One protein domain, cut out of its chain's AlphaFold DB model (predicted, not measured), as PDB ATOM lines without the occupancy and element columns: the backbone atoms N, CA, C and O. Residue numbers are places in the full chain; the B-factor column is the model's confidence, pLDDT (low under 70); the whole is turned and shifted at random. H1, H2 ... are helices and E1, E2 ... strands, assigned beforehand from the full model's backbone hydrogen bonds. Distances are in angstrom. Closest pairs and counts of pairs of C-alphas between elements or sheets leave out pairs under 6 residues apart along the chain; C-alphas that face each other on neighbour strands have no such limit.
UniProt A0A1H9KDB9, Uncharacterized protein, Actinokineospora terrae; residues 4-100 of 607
ATOM      1  N   GLU A   4      12.356  15.305   3.640       92.12
ATOM      2  CA  GLU A   4      13.698  14.721   3.811       92.12
ATOM      3  C   GLU A   4      13.816  13.817   5.041       92.12
ATOM      4  O   GLU A   4      14.418  12.748   4.979       92.12
ATOM      5  N   ALA A   5      13.210  14.209   6.165       92.38
ATOM      6  CA  ALA A   5      13.277  13.427   7.394       92.38
ATOM      7  C   ALA A   5      12.491  12.113   7.276       92.38
ATOM      8  O   ALA A   5      12.933  11.098   7.805       92.38
ATOM      9  N   LEU A   6      11.353  12.126   6.569       93.50
ATOM     10  CA  LEU A   6      10.548  10.927   6.306       93.50
ATOM     11  C   LEU A   6      11.257   9.962   5.352       93.50
ATOM     12  O   LEU A   6      11.194   8.750   5.546       93.50
ATOM     13  N   ILE A   7      11.943  10.495   4.341       95.19
ATOM     14  CA  ILE A   7      12.706   9.689   3.386       95.19
ATOM     15  C   ILE A   7      13.972   9.112   4.013       95.19
ATOM     16  O   ILE A   7      14.270   7.941   3.790       95.19
ATOM     17  N   ARG A   8      14.655   9.868   4.873       93.88
ATOM     18  CA  ARG A   8      15.774   9.344   5.662       93.88
ATOM     19  C   ARG A   8      15.333   8.243   6.633       93.88
ATOM     20  O   ARG A   8      15.959   7.194   6.650       93.88
ATOM     21  N   ASP A   9      14.242   8.444   7.376       93.50
ATOM     22  CA  ASP A   9      13.667   7.437   8.291       93.50
ATOM     23  C   ASP A   9      13.298   6.142   7.545       93.50
ATOM     24  O   ASP A   9      13.609   5.033   7.984       93.50
ATOM     25  N   LEU A  10      12.700   6.267   6.356       93.31
ATOM     26  CA  LEU A  10      12.395   5.122   5.500       93.31
ATOM     27  C   LEU A  10      13.666   4.394   5.035       93.31
ATOM     28  O   LEU A  10      13.728   3.170   5.118       93.31
ATOM     29  N   ALA A  11      14.678   5.127   4.576       92.50
ATOM     30  CA  ALA A  11      15.922   4.539   4.089       92.50
ATOM     31  C   ALA A  11      16.743   3.872   5.208       92.50
ATOM     32  O   ALA A  11      17.229   2.758   5.043       92.50
ATOM     33  N   GLU A  12      16.855   4.505   6.377       92.31
ATOM     34  CA  GLU A  12      17.577   3.955   7.535       92.31
ATOM     35  C   GLU A  12      16.868   2.730   8.129       92.31
ATOM     36  O   GLU A  12      17.525   1.770   8.528       92.31
ATOM     37  N   SER A  13      15.531   2.731   8.157       89.00
ATOM     38  CA  SER A  13      14.749   1.613   8.704       89.00
ATOM     39  C   SER A  13      14.654   0.397   7.780       89.00
ATOM     40  O   SER A  13      14.352  -0.697   8.261       89.00
ATOM     41  N   THR A  14      14.900   0.574   6.480       88.44
ATOM     42  CA  THR A  14      14.891  -0.506   5.477       88.44
ATOM     43  C   THR A  14      16.298  -0.920   5.040       88.44
ATOM     44  O   THR A  14      16.479  -2.021   4.538       88.44
ATOM     45  N   GLY A  15      17.309  -0.070   5.244       88.06
ATOM     46  CA  GLY A  15      18.670  -0.290   4.745       88.06
ATOM     47  C   GLY A  15      18.826  -0.052   3.238       88.06
ATOM     48  O   GLY A  15      19.894  -0.323   2.690       88.06
ATOM     49  N   HIS A  16      17.789   0.461   2.568       90.62
ATOM     50  CA  HIS A  16      17.754   0.702   1.126       90.62
ATOM     51  C   HIS A  16      17.695   2.199   0.810       90.62
ATOM     52  O   HIS A  16      17.190   2.998   1.596       90.62
ATOM     53  N   ALA A  17      18.173   2.590  -0.373       92.19
ATOM     54  CA  ALA A  17      18.048   3.972  -0.822       92.19
ATOM     55  C   ALA A  17      16.585   4.309  -1.160       92.19
ATOM     56  O   ALA A  17      15.945   3.565  -1.911       92.19
ATOM     57  N   ALA A  18      16.081   5.423  -0.625       94.31
ATOM     58  CA  ALA A  18      14.713   5.903  -0.778       94.31
ATOM     59  C   ALA A  18      14.651   7.293  -1.429       94.31
ATOM     60  O   ALA A  18      15.550   8.116  -1.245       94.31
ATOM     61  N   ALA A  19      13.568   7.582  -2.151       95.25
ATOM     62  CA  ALA A  19      13.335   8.879  -2.785       95.25
ATOM     63  C   ALA A  19      11.849   9.258  -2.812       95.25
ATOM     64  O   ALA A  19      10.989   8.386  -2.904       95.25
ATOM     65  N   TYR A  20      11.552  10.556  -2.750       94.19
ATOM     66  CA  TYR A  20      10.227  11.136  -2.947       94.19
ATOM     67  C   TYR A  20      10.230  12.090  -4.135       94.19
ATOM     68  O   TYR A  20      11.000  13.054  -4.177       94.19
ATOM     69  N   TYR A  21       9.305  11.838  -5.050       93.56
ATOM     70  CA  TYR A  21       9.022  12.650  -6.219       93.56
ATOM     71  C   TYR A  21       7.643  13.287  -6.050       93.56
ATOM     72  O   TYR A  21       6.648  12.569  -5.930       93.56
ATOM     73  N   ALA A  22       7.576  14.616  -6.031       90.50
ATOM     74  CA  ALA A  22       6.319  15.356  -5.970       90.50
ATOM     75  C   ALA A  22       5.804  15.670  -7.385       90.50
ATOM     76  O   ALA A  22       6.600  15.751  -8.321       90.50
ATOM     77  N   PRO A  23       4.485  15.847  -7.561       88.12
ATOM     78  CA  PRO A  23       3.910  16.221  -8.847       88.12
ATOM     79  C   PRO A  23       4.255  17.673  -9.201       88.12
ATOM     80  O   PRO A  23       4.089  18.565  -8.366       88.12
ATOM     81  N   ASP A  24       4.678  17.903 -10.443       84.31
ATOM     82  CA  ASP A  24       4.996  19.227 -10.986       84.31
ATOM     83  C   ASP A  24       4.467  19.343 -12.425       84.31
ATOM     84  O   ASP A  24       5.012  18.758 -13.361       84.31
ATOM     85  N   GLY A  25       3.335  20.033 -12.596       78.38
ATOM     86  CA  GLY A  25       2.605  20.058 -13.869       78.38
ATOM     87  C   GLY A  25       2.196  18.652 -14.331       78.38
ATOM     88  O   GLY A  25       1.489  17.946 -13.609       78.38
ATOM     89  N   ASP A  26       2.651  18.261 -15.526       71.19
ATOM     90  CA  ASP A  26       2.470  16.915 -16.103       71.19
ATOM     91  C   ASP A  26       3.621  15.944 -15.759       71.19
ATOM     92  O   ASP A  26       3.617  14.791 -16.201       71.19
ATOM     93  N   GLY A  27       4.618  16.405 -14.998       82.56
ATOM     94  CA  GLY A  27       5.820  15.661 -14.643       82.56
ATOM     95  C   GLY A  27       5.978  15.418 -13.144       82.56
ATOM     96  O   GLY A  27       5.059  15.580 -12.331       82.56
ATOM     97  N   LEU A  28       7.182  14.998 -12.780       88.94
ATOM     98  CA  LEU A  28       7.594  14.731 -11.413       88.94
ATOM     99  C   LEU A  28       8.900  15.464 -11.125       88.94
ATOM    100  O   LEU A  28       9.826  15.448 -11.930       88.94
ATOM    101  N   THR A  29       8.990  16.036  -9.932       92.00
ATOM    102  CA  THR A  29      10.201  16.696  -9.447       92.00
ATOM    103  C   THR A  29      10.701  15.964  -8.209       92.00
ATOM    104  O   THR A  29       9.930  15.657  -7.295       92.00
ATOM    105  N   LEU A  30      11.998  15.648  -8.173       92.50
ATOM    106  CA  LEU A  30      12.626  15.023  -7.010       92.50
ATOM    107  C   LEU A  30      12.662  16.024  -5.848       92.50
ATOM    108  O   LEU A  30      13.305  17.067  -5.947       92.50
ATOM    109  N   VAL A  31      11.991  15.691  -4.747       91.94
ATOM    110  CA  VAL A  31      11.888  16.555  -3.559       91.94
ATOM    111  C   VAL A  31      12.809  16.098  -2.434       91.94
ATOM    112  O   VAL A  31      13.319  16.930  -1.692       91.94
ATOM    113  N   ALA A  32      13.028  14.791  -2.284       93.31
ATOM    114  CA  ALA A  32      13.920  14.256  -1.258       93.31
ATOM    115  C   ALA A  32      14.490  12.894  -1.664       93.31
ATOM    116  O   ALA A  32      13.790  12.095  -2.279       93.31
ATOM    117  N   SER A  33      15.724  12.586  -1.268       95.00
ATOM    118  CA  SER A  33      16.325  11.257  -1.440       95.00
ATOM    119  C   SER A  33      17.396  10.963  -0.392       95.00
ATOM    120  O   SER A  33      18.017  11.882   0.145       95.00
ATOM    121  N   TRP A  34      17.608   9.681  -0.085       93.69
ATOM    122  CA  TRP A  34      18.625   9.231   0.864       93.69
ATOM    123  C   TRP A  34      19.037   7.764   0.634       93.69
ATOM    124  O   TRP A  34      18.147   6.935   0.471       93.69
ATOM    125  N   PRO A  35      20.332   7.396   0.716       86.19
ATOM    126  CA  PRO A  35      21.493   8.279   0.803       86.19
ATOM    127  C   PRO A  35      21.836   8.888  -0.568       86.19
ATOM    128  O   PRO A  35      21.843   8.199  -1.584       86.19
ATOM    129  N   GLY A  36      22.163  10.183  -0.592       83.06
ATOM    130  CA  GLY A  36      22.537  10.894  -1.820       83.06
ATOM    131  C   GLY A  36      21.349  11.317  -2.693       83.06
ATOM    132  O   GLY A  36      20.195  11.232  -2.279       83.06
ATOM    133  N   SER A  37      21.647  11.829  -3.892       81.12
ATOM    134  CA  SER A  37      20.643  12.306  -4.851       81.12
ATOM    135  C   SER A  37      20.184  11.163  -5.757       81.12
ATOM    136  O   SER A  37      21.006  10.547  -6.436       81.12
ATOM    137  N   ALA A  38      18.884  10.866  -5.747       85.62
ATOM    138  CA  ALA A  38      18.289   9.915  -6.682       85.62
ATOM    139  C   ALA A  38      18.232  10.501  -8.103       85.62
ATOM    140  O   ALA A  38      18.255  11.718  -8.288       85.62
ATOM    141  N   ALA A  39      18.141   9.640  -9.118       82.75
ATOM    142  CA  ALA A  39      17.976  10.109 -10.489       82.75
ATOM    143  C   ALA A  39      16.632  10.852 -10.639       82.75
ATOM    144  O   ALA A  39      15.619  10.375 -10.113       82.75
ATOM    145  N   PRO A  40      16.592  11.999 -11.339       82.75
ATOM    146  CA  PRO A  40      15.331  12.629 -11.700       82.75
ATOM    147  C   PRO A  40      14.531  11.691 -12.609       82.75
ATOM    148  O   PRO A  40      15.095  10.922 -13.387       82.75
ATOM    149  N   ALA A  41      13.212  11.750 -12.489       83.56
ATOM    150  CA  ALA A  41      12.297  10.946 -13.276       83.56
ATOM    151  C   ALA A  41      11.089  11.806 -13.616       83.56
ATOM    152  O   ALA A  41      10.515  12.398 -12.712       83.56
ATOM    153  N   ASP A  42      10.693  11.830 -14.886       81.88
ATOM    154  CA  ASP A  42       9.565  12.648 -15.349       81.88
ATOM    155  C   ASP A  42       8.222  11.914 -15.197       81.88
ATOM    156  O   ASP A  42       7.154  12.516 -15.264       81.88
ATOM    157  N   ARG A  43       8.265  10.586 -15.013       85.19
ATOM    158  CA  ARG A  43       7.101   9.702 -14.872       85.19
ATOM    159  C   ARG A  43       7.356   8.623 -13.833       85.19
ATOM    160  O   ARG A  43       8.491   8.193 -13.648       85.19
ATOM    161  N   ILE A  44       6.283   8.141 -13.204       84.50
ATOM    162  CA  ILE A  44       6.348   7.128 -12.139       84.50
ATOM    163  C   ILE A  44       6.981   5.831 -12.660       84.50
ATOM    164  O   ILE A  44       7.760   5.200 -11.955       84.50
ATOM    165  N   GLU A  45       6.694   5.465 -13.910       86.00
ATOM    166  CA  GLU A  45       7.197   4.247 -14.555       86.00
ATOM    167  C   GLU A  45       8.709   4.287 -14.834       86.00
ATOM    168  O   GLU A  45       9.314   3.243 -15.055       86.00
ATOM    169  N   ALA A  46       9.318   5.477 -14.832       85.19
ATOM    170  CA  ALA A  46      10.755   5.663 -15.031       85.19
ATOM    171  C   ALA A  46      11.553   5.621 -13.715       85.19
ATOM    172  O   ALA A  46      12.782   5.669 -13.747       85.19
ATOM    173  N   ILE A  47      10.875   5.549 -12.563       86.69
ATOM    174  CA  ILE A  47      11.534   5.536 -11.258       86.69
ATOM    175  C   ILE A  47      12.078   4.124 -10.978       86.69
ATOM    176  O   ILE A  47      11.310   3.160 -11.017       86.69
ATOM    177  N   PRO A  48      13.379   3.970 -10.680       80.69
ATOM    178  CA  PRO A  48      13.958   2.669 -10.371       80.69
ATOM    179  C   PRO A  48      13.489   2.138  -9.005       80.69
ATOM    180  O   PRO A  48      13.352   2.895  -8.043       80.69
ATOM    181  N   GLY A  49      13.315   0.817  -8.915       85.69
ATOM    182  CA  GLY A  49      12.999   0.110  -7.671       85.69
ATOM    183  C   GLY A  49      11.503  -0.130  -7.435       85.69
ATOM    184  O   GLY A  49      10.697  -0.150  -8.363       85.69
ATOM    185  N   VAL A  50      11.129  -0.358  -6.175       88.62
ATOM    186  CA  VAL A  50       9.734  -0.533  -5.747       88.62
ATOM    187  C   VAL A  50       9.134   0.831  -5.447       88.62
ATOM    188  O   VAL A  50       9.654   1.581  -4.622       88.62
ATOM    189  N   VAL A  51       8.023   1.134  -6.111       90.94
ATOM    190  CA  VAL A  51       7.404   2.458  -6.100       90.94
ATOM    191  C   VAL A  51       5.998   2.379  -5.522       90.94
ATOM    192  O   VAL A  51       5.184   1.567  -5.955       90.94
ATOM    193  N   GLU A  52       5.696   3.270  -4.584       92.06
ATOM    194  CA  GLU A  52       4.358   3.474  -4.039       92.06
ATOM    195  C   GLU A  52       3.862   4.871  -4.410       92.06
ATOM    196  O   GLU A  52       4.549   5.878  -4.210       92.06
ATOM    197  N   ARG A  53       2.638   4.946  -4.939       91.31
ATOM    198  CA  ARG A  53       2.022   6.230  -5.282       91.31
ATOM    199  C   ARG A  53       1.591   6.969  -4.024       91.31
ATOM    200  O   ARG A  53       0.944   6.410  -3.140       91.31
ATOM    201  N   VAL A  54       1.880   8.262  -3.984       90.06
ATOM    202  CA  VAL A  54       1.402   9.134  -2.912       90.06
ATOM    203  C   VAL A  54      -0.023   9.590  -3.254       90.06
ATOM    204  O   VAL A  54      -0.243  10.104  -4.351       90.06
ATOM    205  N   PRO A  55      -1.011   9.444  -2.349       82.81
ATOM    206  CA  PRO A  55      -2.396   9.856  -2.603       82.81
ATOM    207  C   PRO A  55      -2.583  11.321  -3.030       82.81
ATOM    208  O   PRO A  55      -3.510  11.627  -3.773       82.81
ATOM    209  N   SER A  56      -1.709  12.228  -2.581       74.88
ATOM    210  CA  SER A  56      -1.702  13.645  -2.977       74.88
ATOM    211  C   SER A  56      -1.077  13.907  -4.357       74.88
ATOM    212  O   SER A  56      -0.967  15.063  -4.759       74.88
ATOM    213  N   GLY A  57      -0.673  12.854  -5.073       81.69
ATOM    214  CA  GLY A  57       0.145  12.913  -6.283       81.69
ATOM    215  C   GLY A  57       1.631  12.727  -5.971       81.69
ATOM    216  O   GLY A  57       2.078  13.014  -4.860       81.69
ATOM    217  N   GLY A  58       2.388  12.237  -6.957       89.25
ATOM    218  CA  GLY A  58       3.794  11.872  -6.788       89.25
ATOM    219  C   GLY A  58       4.013  10.403  -6.417       89.25
ATOM    220  O   GLY A  58       3.092   9.577  -6.458       89.25
ATOM    221  N   ALA A  59       5.249  10.068  -6.061       93.25
ATOM    222  CA  ALA A  59       5.661   8.704  -5.761       93.25
ATOM    223  C   ALA A  59       6.811   8.651  -4.751       93.25
ATOM    224  O   ALA A  59       7.700   9.501  -4.761       93.25
ATOM    225  N   VAL A  60       6.801   7.627  -3.901       93.88
ATOM    226  CA  VAL A  60       7.934   7.256  -3.046       93.88
ATOM    227  C   VAL A  60       8.534   5.973  -3.592       93.88
ATOM    228  O   VAL A  60       7.796   5.037  -3.889       93.88
ATOM    229  N   ALA A  61       9.853   5.917  -3.706       92.88
ATOM    230  CA  ALA A  61      10.564   4.767  -4.241       92.88
ATOM    231  C   ALA A  61      11.616   4.235  -3.273       92.88
ATOM    232  O   ALA A  61      12.190   5.000  -2.498       92.88
ATOM    233  N   LEU A  62      11.867   2.929  -3.355       92.94
ATOM    234  CA  LEU A  62      12.935   2.203  -2.672       92.94
ATOM    235  C   LEU A  62      13.702   1.348  -3.682       92.94
ATOM    236  O   LEU A  62      13.095   0.587  -4.428       92.94
ATOM    237  N   SER A  63      15.030   1.429  -3.673       87.00
ATOM    238  CA  SER A  63      15.862   0.885  -4.759       87.00
ATOM    239  C   SER A  63      15.898  -0.651  -4.837       87.00
ATOM    240  O   SER A  63      15.928  -1.178  -5.940       87.00
ATOM    241  N   ASP A  64      15.843  -1.358  -3.699       81.19
ATOM    242  CA  ASP A  64      15.987  -2.830  -3.606       81.19
ATOM    243  C   ASP A  64      15.007  -3.454  -2.582       81.19
ATOM    244  O   ASP A  64      15.369  -4.307  -1.778       81.19
ATOM    245  N   ALA A  65      13.750  -2.996  -2.555       76.69
ATOM    246  CA  ALA A  65      12.802  -3.389  -1.505       76.69
ATOM    247  C   ALA A  65      12.303  -4.843  -1.621       76.69
ATOM    248  O   ALA A  65      11.981  -5.324  -2.713       76.69
ATOM    249  N   GLY A  66      12.142  -5.515  -0.477       77.81
ATOM    250  CA  GLY A  66      11.516  -6.837  -0.386       77.81
ATOM    251  C   GLY A  66      10.023  -6.789  -0.012       77.81
ATOM    252  O   GLY A  66       9.487  -5.736   0.340       77.81
ATOM    253  N   PRO A  67       9.326  -7.946   0.017       72.06
ATOM    254  CA  PRO A  67       7.917  -8.032   0.429       72.06
ATOM    255  C   PRO A  67       7.644  -7.497   1.848       72.06
ATOM    256  O   PRO A  67       6.527  -7.087   2.156       72.06
ATOM    257  N   GLY A  68       8.660  -7.492   2.722       76.56
ATOM    258  CA  GLY A  68       8.570  -6.979   4.094       76.56
ATOM    259  C   GLY A  68       8.575  -5.449   4.215       76.56
ATOM    260  O   GLY A  68       8.179  -4.925   5.258       76.56
ATOM    261  N   ASP A  69       8.972  -4.730   3.161       85.81
ATOM    262  CA  ASP A  69       9.130  -3.268   3.174       85.81
ATOM    263  C   ASP A  69       7.916  -2.532   2.603       85.81
ATOM    264  O   ASP A  69       7.745  -1.333   2.831       85.81
ATOM    265  N   GLN A  70       7.024  -3.252   1.919       83.75
ATOM    266  CA  GLN A  70       5.874  -2.693   1.207       83.75
ATOM    267  C   GLN A  70       4.907  -1.941   2.140       83.75
ATOM    268  O   GLN A  70       4.428  -0.858   1.812       83.75
ATOM    269  N   GLU A  71       4.686  -2.454   3.354       84.19
ATOM    270  CA  GLU A  71       3.863  -1.783   4.370       84.19
ATOM    271  C   GLU A  71       4.527  -0.501   4.904       84.19
ATOM    272  O   GLU A  71       3.848   0.493   5.169       84.19
ATOM    273  N   ARG A  72       5.861  -0.481   5.042       86.19
ATOM    274  CA  ARG A  72       6.597   0.717   5.485       86.19
ATOM    275  C   ARG A  72       6.573   1.788   4.405       86.19
ATOM    276  O   ARG A  72       6.276   2.940   4.708       86.19
ATOM    277  N   LEU A  73       6.806   1.389   3.157       89.12
ATOM    278  CA  LEU A  73       6.723   2.258   1.990       89.12
ATOM    279  C   LEU A  73       5.328   2.898   1.879       89.12
ATOM    280  O   LEU A  73       5.222   4.120   1.780       89.12
ATOM    281  N   ARG A  74       4.260   2.101   2.029       89.12
ATOM    282  CA  ARG A  74       2.865   2.575   2.034       89.12
ATOM    283  C   ARG A  74       2.555   3.538   3.179       89.12
ATOM    284  O   ARG A  74       1.923   4.576   2.963       89.12
ATOM    285  N   ARG A  75       3.029   3.253   4.395       89.56
ATOM    286  CA  ARG A  75       2.891   4.177   5.536       89.56
ATOM    287  C   ARG A  75       3.633   5.488   5.307       89.56
ATOM    288  O   ARG A  75       3.087   6.545   5.622       89.56
ATOM    289  N   THR A  76       4.842   5.445   4.758       91.00
ATOM    290  CA  THR A  76       5.612   6.656   4.451       91.00
ATOM    291  C   THR A  76       4.943   7.470   3.348       91.00
ATOM    292  O   THR A  76       4.794   8.679   3.519       91.00
ATOM    293  N   ALA A  77       4.431   6.832   2.292       90.25
ATOM    294  CA  ALA A  77       3.634   7.498   1.260       90.25
ATOM    295  C   ALA A  77       2.393   8.191   1.853       90.25
ATOM    296  O   ALA A  77       2.103   9.341   1.523       90.25
ATOM    297  N   HIS A  78       1.700   7.553   2.802       87.50
ATOM    298  CA  HIS A  78       0.574   8.175   3.499       87.50
ATOM    299  C   HIS A  78       0.994   9.376   4.369       87.50
ATOM    300  O   HIS A  78       0.338  10.417   4.343       87.50
ATOM    301  N   ARG A  79       2.110   9.279   5.105       91.12
ATOM    302  CA  ARG A  79       2.650  10.395   5.912       91.12
ATOM    303  C   ARG A  79       3.071  11.581   5.041       91.12
ATOM    304  O   ARG A  79       2.808  12.722   5.412       91.12
ATOM    305  N   ILE A  80       3.676  11.314   3.887       91.56
ATOM    306  CA  ILE A  80       4.037  12.330   2.893       91.56
ATOM    307  C   ILE A  80       2.782  13.009   2.335       91.56
ATOM    308  O   ILE A  80       2.752  14.235   2.254       91.56
ATOM    309  N   ALA A  81       1.718  12.252   2.047       86.88
ATOM    310  CA  ALA A  81       0.455  12.828   1.581       86.88
ATOM    311  C   ALA A  81      -0.175  13.789   2.599       86.88
ATOM    312  O   ALA A  81      -0.664  14.854   2.224       86.88
ATOM    313  N   LEU A  82      -0.141  13.441   3.891       85.94
ATOM    314  CA  LEU A  82      -0.642  14.312   4.959       85.94
ATOM    315  C   LEU A  82       0.173  15.607   5.070       85.94
ATOM    316  O   LEU A  82      -0.408  16.678   5.236       85.94
ATOM    317  N   LEU A  83       1.499  15.522   4.939       88.44
ATOM    318  CA  LEU A  83       2.380  16.690   4.991       88.44
ATOM    319  C   LEU A  83       2.170  17.619   3.783       88.44
ATOM    320  O   LEU A  83       2.038  18.828   3.956       88.44
ATOM    321  N   ALA A  84       2.050  17.056   2.578       84.94
ATOM    322  CA  ALA A  84       1.769  17.819   1.362       84.94
ATOM    323  C   ALA A  84       0.387  18.498   1.400       84.94
ATOM    324  O   ALA A  84       0.230  19.635   0.948       84.94
ATOM    325  N   ALA A  85      -0.625  17.830   1.966       82.56
ATOM    326  CA  ALA A  85      -1.952  18.415   2.153       82.56
ATOM    327  C   ALA A  85      -1.931  19.604   3.130       82.56
ATOM    328  O   ALA A  85      -2.574  20.623   2.875       82.56
ATOM    329  N   ASP A  86      -1.175  19.491   4.221       85.44
ATOM    330  CA  ASP A  86      -1.006  20.538   5.231       85.44
ATOM    331  C   ASP A  86      -0.267  21.770   4.671       85.44
ATOM    332  O   ASP A  86      -0.724  22.899   4.852       85.44
ATOM    333  N   GLU A  87       0.810  21.583   3.901       86.75
ATOM    334  CA  GLU A  87       1.497  22.685   3.203       86.75
ATOM    335  C   GLU A  87       0.589  23.391   2.188       86.75
ATOM    336  O   GLU A  87       0.529  24.622   2.156       86.75
ATOM    337  N   ARG A  88      -0.192  22.629   1.413       83.56
ATOM    338  CA  ARG A  88      -1.154  23.192   0.457       83.56
ATOM    339  C   ARG A  88      -2.257  23.995   1.149       83.56
ATOM    340  O   ARG A  88      -2.609  25.073   0.675       83.56
ATOM    341  N   LEU A  89      -2.788  23.496   2.266       82.62
ATOM    342  CA  LEU A  89      -3.786  24.205   3.071       82.62
ATOM    343  C   LEU A  89      -3.222  25.496   3.672       82.62
ATOM    344  O   LEU A  89      -3.933  26.501   3.715       82.62
ATOM    345  N   ARG A  90      -1.955  25.502   4.108       82.81
ATOM    346  CA  ARG A  90      -1.288  26.727   4.575       82.81
ATOM    347  C   ARG A  90      -1.150  27.758   3.459       82.81
ATOM    348  O   ARG A  90      -1.541  28.900   3.676       82.81
ATOM    349  N   ALA A  91      -0.681  27.347   2.281       81.06
ATOM    350  CA  ALA A  91      -0.547  28.239   1.129       81.06
ATOM    351  C   ALA A  91      -1.902  28.825   0.694       81.06
ATOM    352  O   ALA A  91      -2.009  30.013   0.397       81.06
ATOM    353  N   GLU A  92      -2.963  28.014   0.705       77.75
ATOM    354  CA  GLU A  92      -4.310  28.486   0.378       77.75
ATOM    355  C   GLU A  92      -4.854  29.455   1.432       77.75
ATOM    356  O   GLU A  92      -5.433  30.487   1.100       77.75
ATOM    357  N   ARG A  93      -4.620  29.170   2.717       87.81
ATOM    358  CA  ARG A  93      -4.999  30.077   3.802       87.81
ATOM    359  C   ARG A  93      -4.282  31.423   3.685       87.81
ATOM    360  O   ARG A  93      -4.901  32.453   3.946       87.81
ATOM    361  N   GLU A  94      -3.002  31.421   3.333       84.94
ATOM    362  CA  GLU A  94      -2.211  32.640   3.143       84.94
ATOM    363  C   GLU A  94      -2.776  33.480   1.993       84.94
ATOM    364  O   GLU A  94      -3.125  34.639   2.211       84.94
ATOM    365  N   ARG A  95      -3.052  32.858   0.839       81.69
ATOM    366  CA  ARG A  95      -3.733  33.513  -0.294       81.69
ATOM    367  C   ARG A  95      -5.098  34.086   0.073       81.69
ATOM    368  O   ARG A  95      -5.419  35.212  -0.300       81.69
ATOM    369  N   LEU A  96      -5.918  33.333   0.809       79.88
ATOM    370  CA  LEU A  96      -7.223  33.816   1.269       79.88
ATOM    371  C   LEU A  96      -7.079  34.992   2.241       79.88
ATOM    372  O   LEU A  96      -7.880  35.922   2.199       79.88
ATOM    373  N   THR A  97      -6.052  34.975   3.091       83.81
ATOM    374  CA  THR A  97      -5.772  36.068   4.032       83.81
ATOM    375  C   THR A  97      -5.355  37.334   3.287       83.81
ATOM    376  O   THR A  97      -5.904  38.401   3.560       83.81
ATOM    377  N   GLU A  98      -4.457  37.222   2.307       81.69
ATOM    378  CA  GLU A  98      -4.091  38.334   1.420       81.69
ATOM    379  C   GLU A  98      -5.317  38.878   0.677       81.69
ATOM    380  O   GLU A  98      -5.538  40.088   0.623       81.69
ATOM    381  N   ARG A  99      -6.185  37.993   0.171       73.56
ATOM    382  CA  ARG A  99      -7.422  38.388  -0.511       73.56
ATOM    383  C   ARG A  99      -8.369  39.163   0.403       73.56
ATOM    384  O   ARG A  99      -8.921  40.173  -0.029       73.56
ATOM    385  N   VAL A 100      -8.545  38.721   1.649       82.94
ATOM    386  CA  VAL A 100      -9.353  39.440   2.649       82.94
ATOM    387  C   VAL A 100      -8.764  40.822   2.922       82.94
ATOM    388  O   VAL A 100      -9.510  41.797   2.917       82.94
TER     389      VAL A 100
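This is residues 4 to 100 of the 607 residues of an uncharacterized protein of Actinokineospora terrae (UniProt A0A1H9KDB9). Two helices, H1 and H2, lie side by side over one face of a four-stranded sheet, making two layers; residues 86 to 100 of H2 stick out as a free arm that makes the length. Printed are 97 residues, with named elements H1, E1, E2, E3, E4, H2 along the chain. The antiparallel sheet runs E2, E1, E4, E3; the class is mixed. The whole is compact, radius of gyration of the C-alphas 14.3 A, spanning 51 by 24 by 22 A.

H1, residues 4 to 14, begins at C-alpha 4 (13.698, 14.721, 3.811). E1 is residues 18 to 24, E2 27 to 34, E3 50 to 53 and E4 59 to 62. H2, residues 70 to 100, 44.8 A long, ends at C-alpha 100 (-9.353, 39.440, 2.649).

Within hydrogen-bond range are N 20 and O 32 in hairpin E1 and E2, 2.8 A, N 19 and O 61 between E1 and E4, 2.9 A, and N 52 and O 60 in hairpin E3 and E4, 2.8 A. H1 and H2 touch through residues 72 to 80 of H2 alone, closest C-alphas Leu 6 and Thr 76, 6.8 A, at a shallow tilt of 6 degrees, opposite ways. In both, every O i to N i+4 pair is within hydrogen-bond range.

The printed part has no cut. The E2 to E3 link, 15 residues, is long. No printed residue is under pLDDT 70.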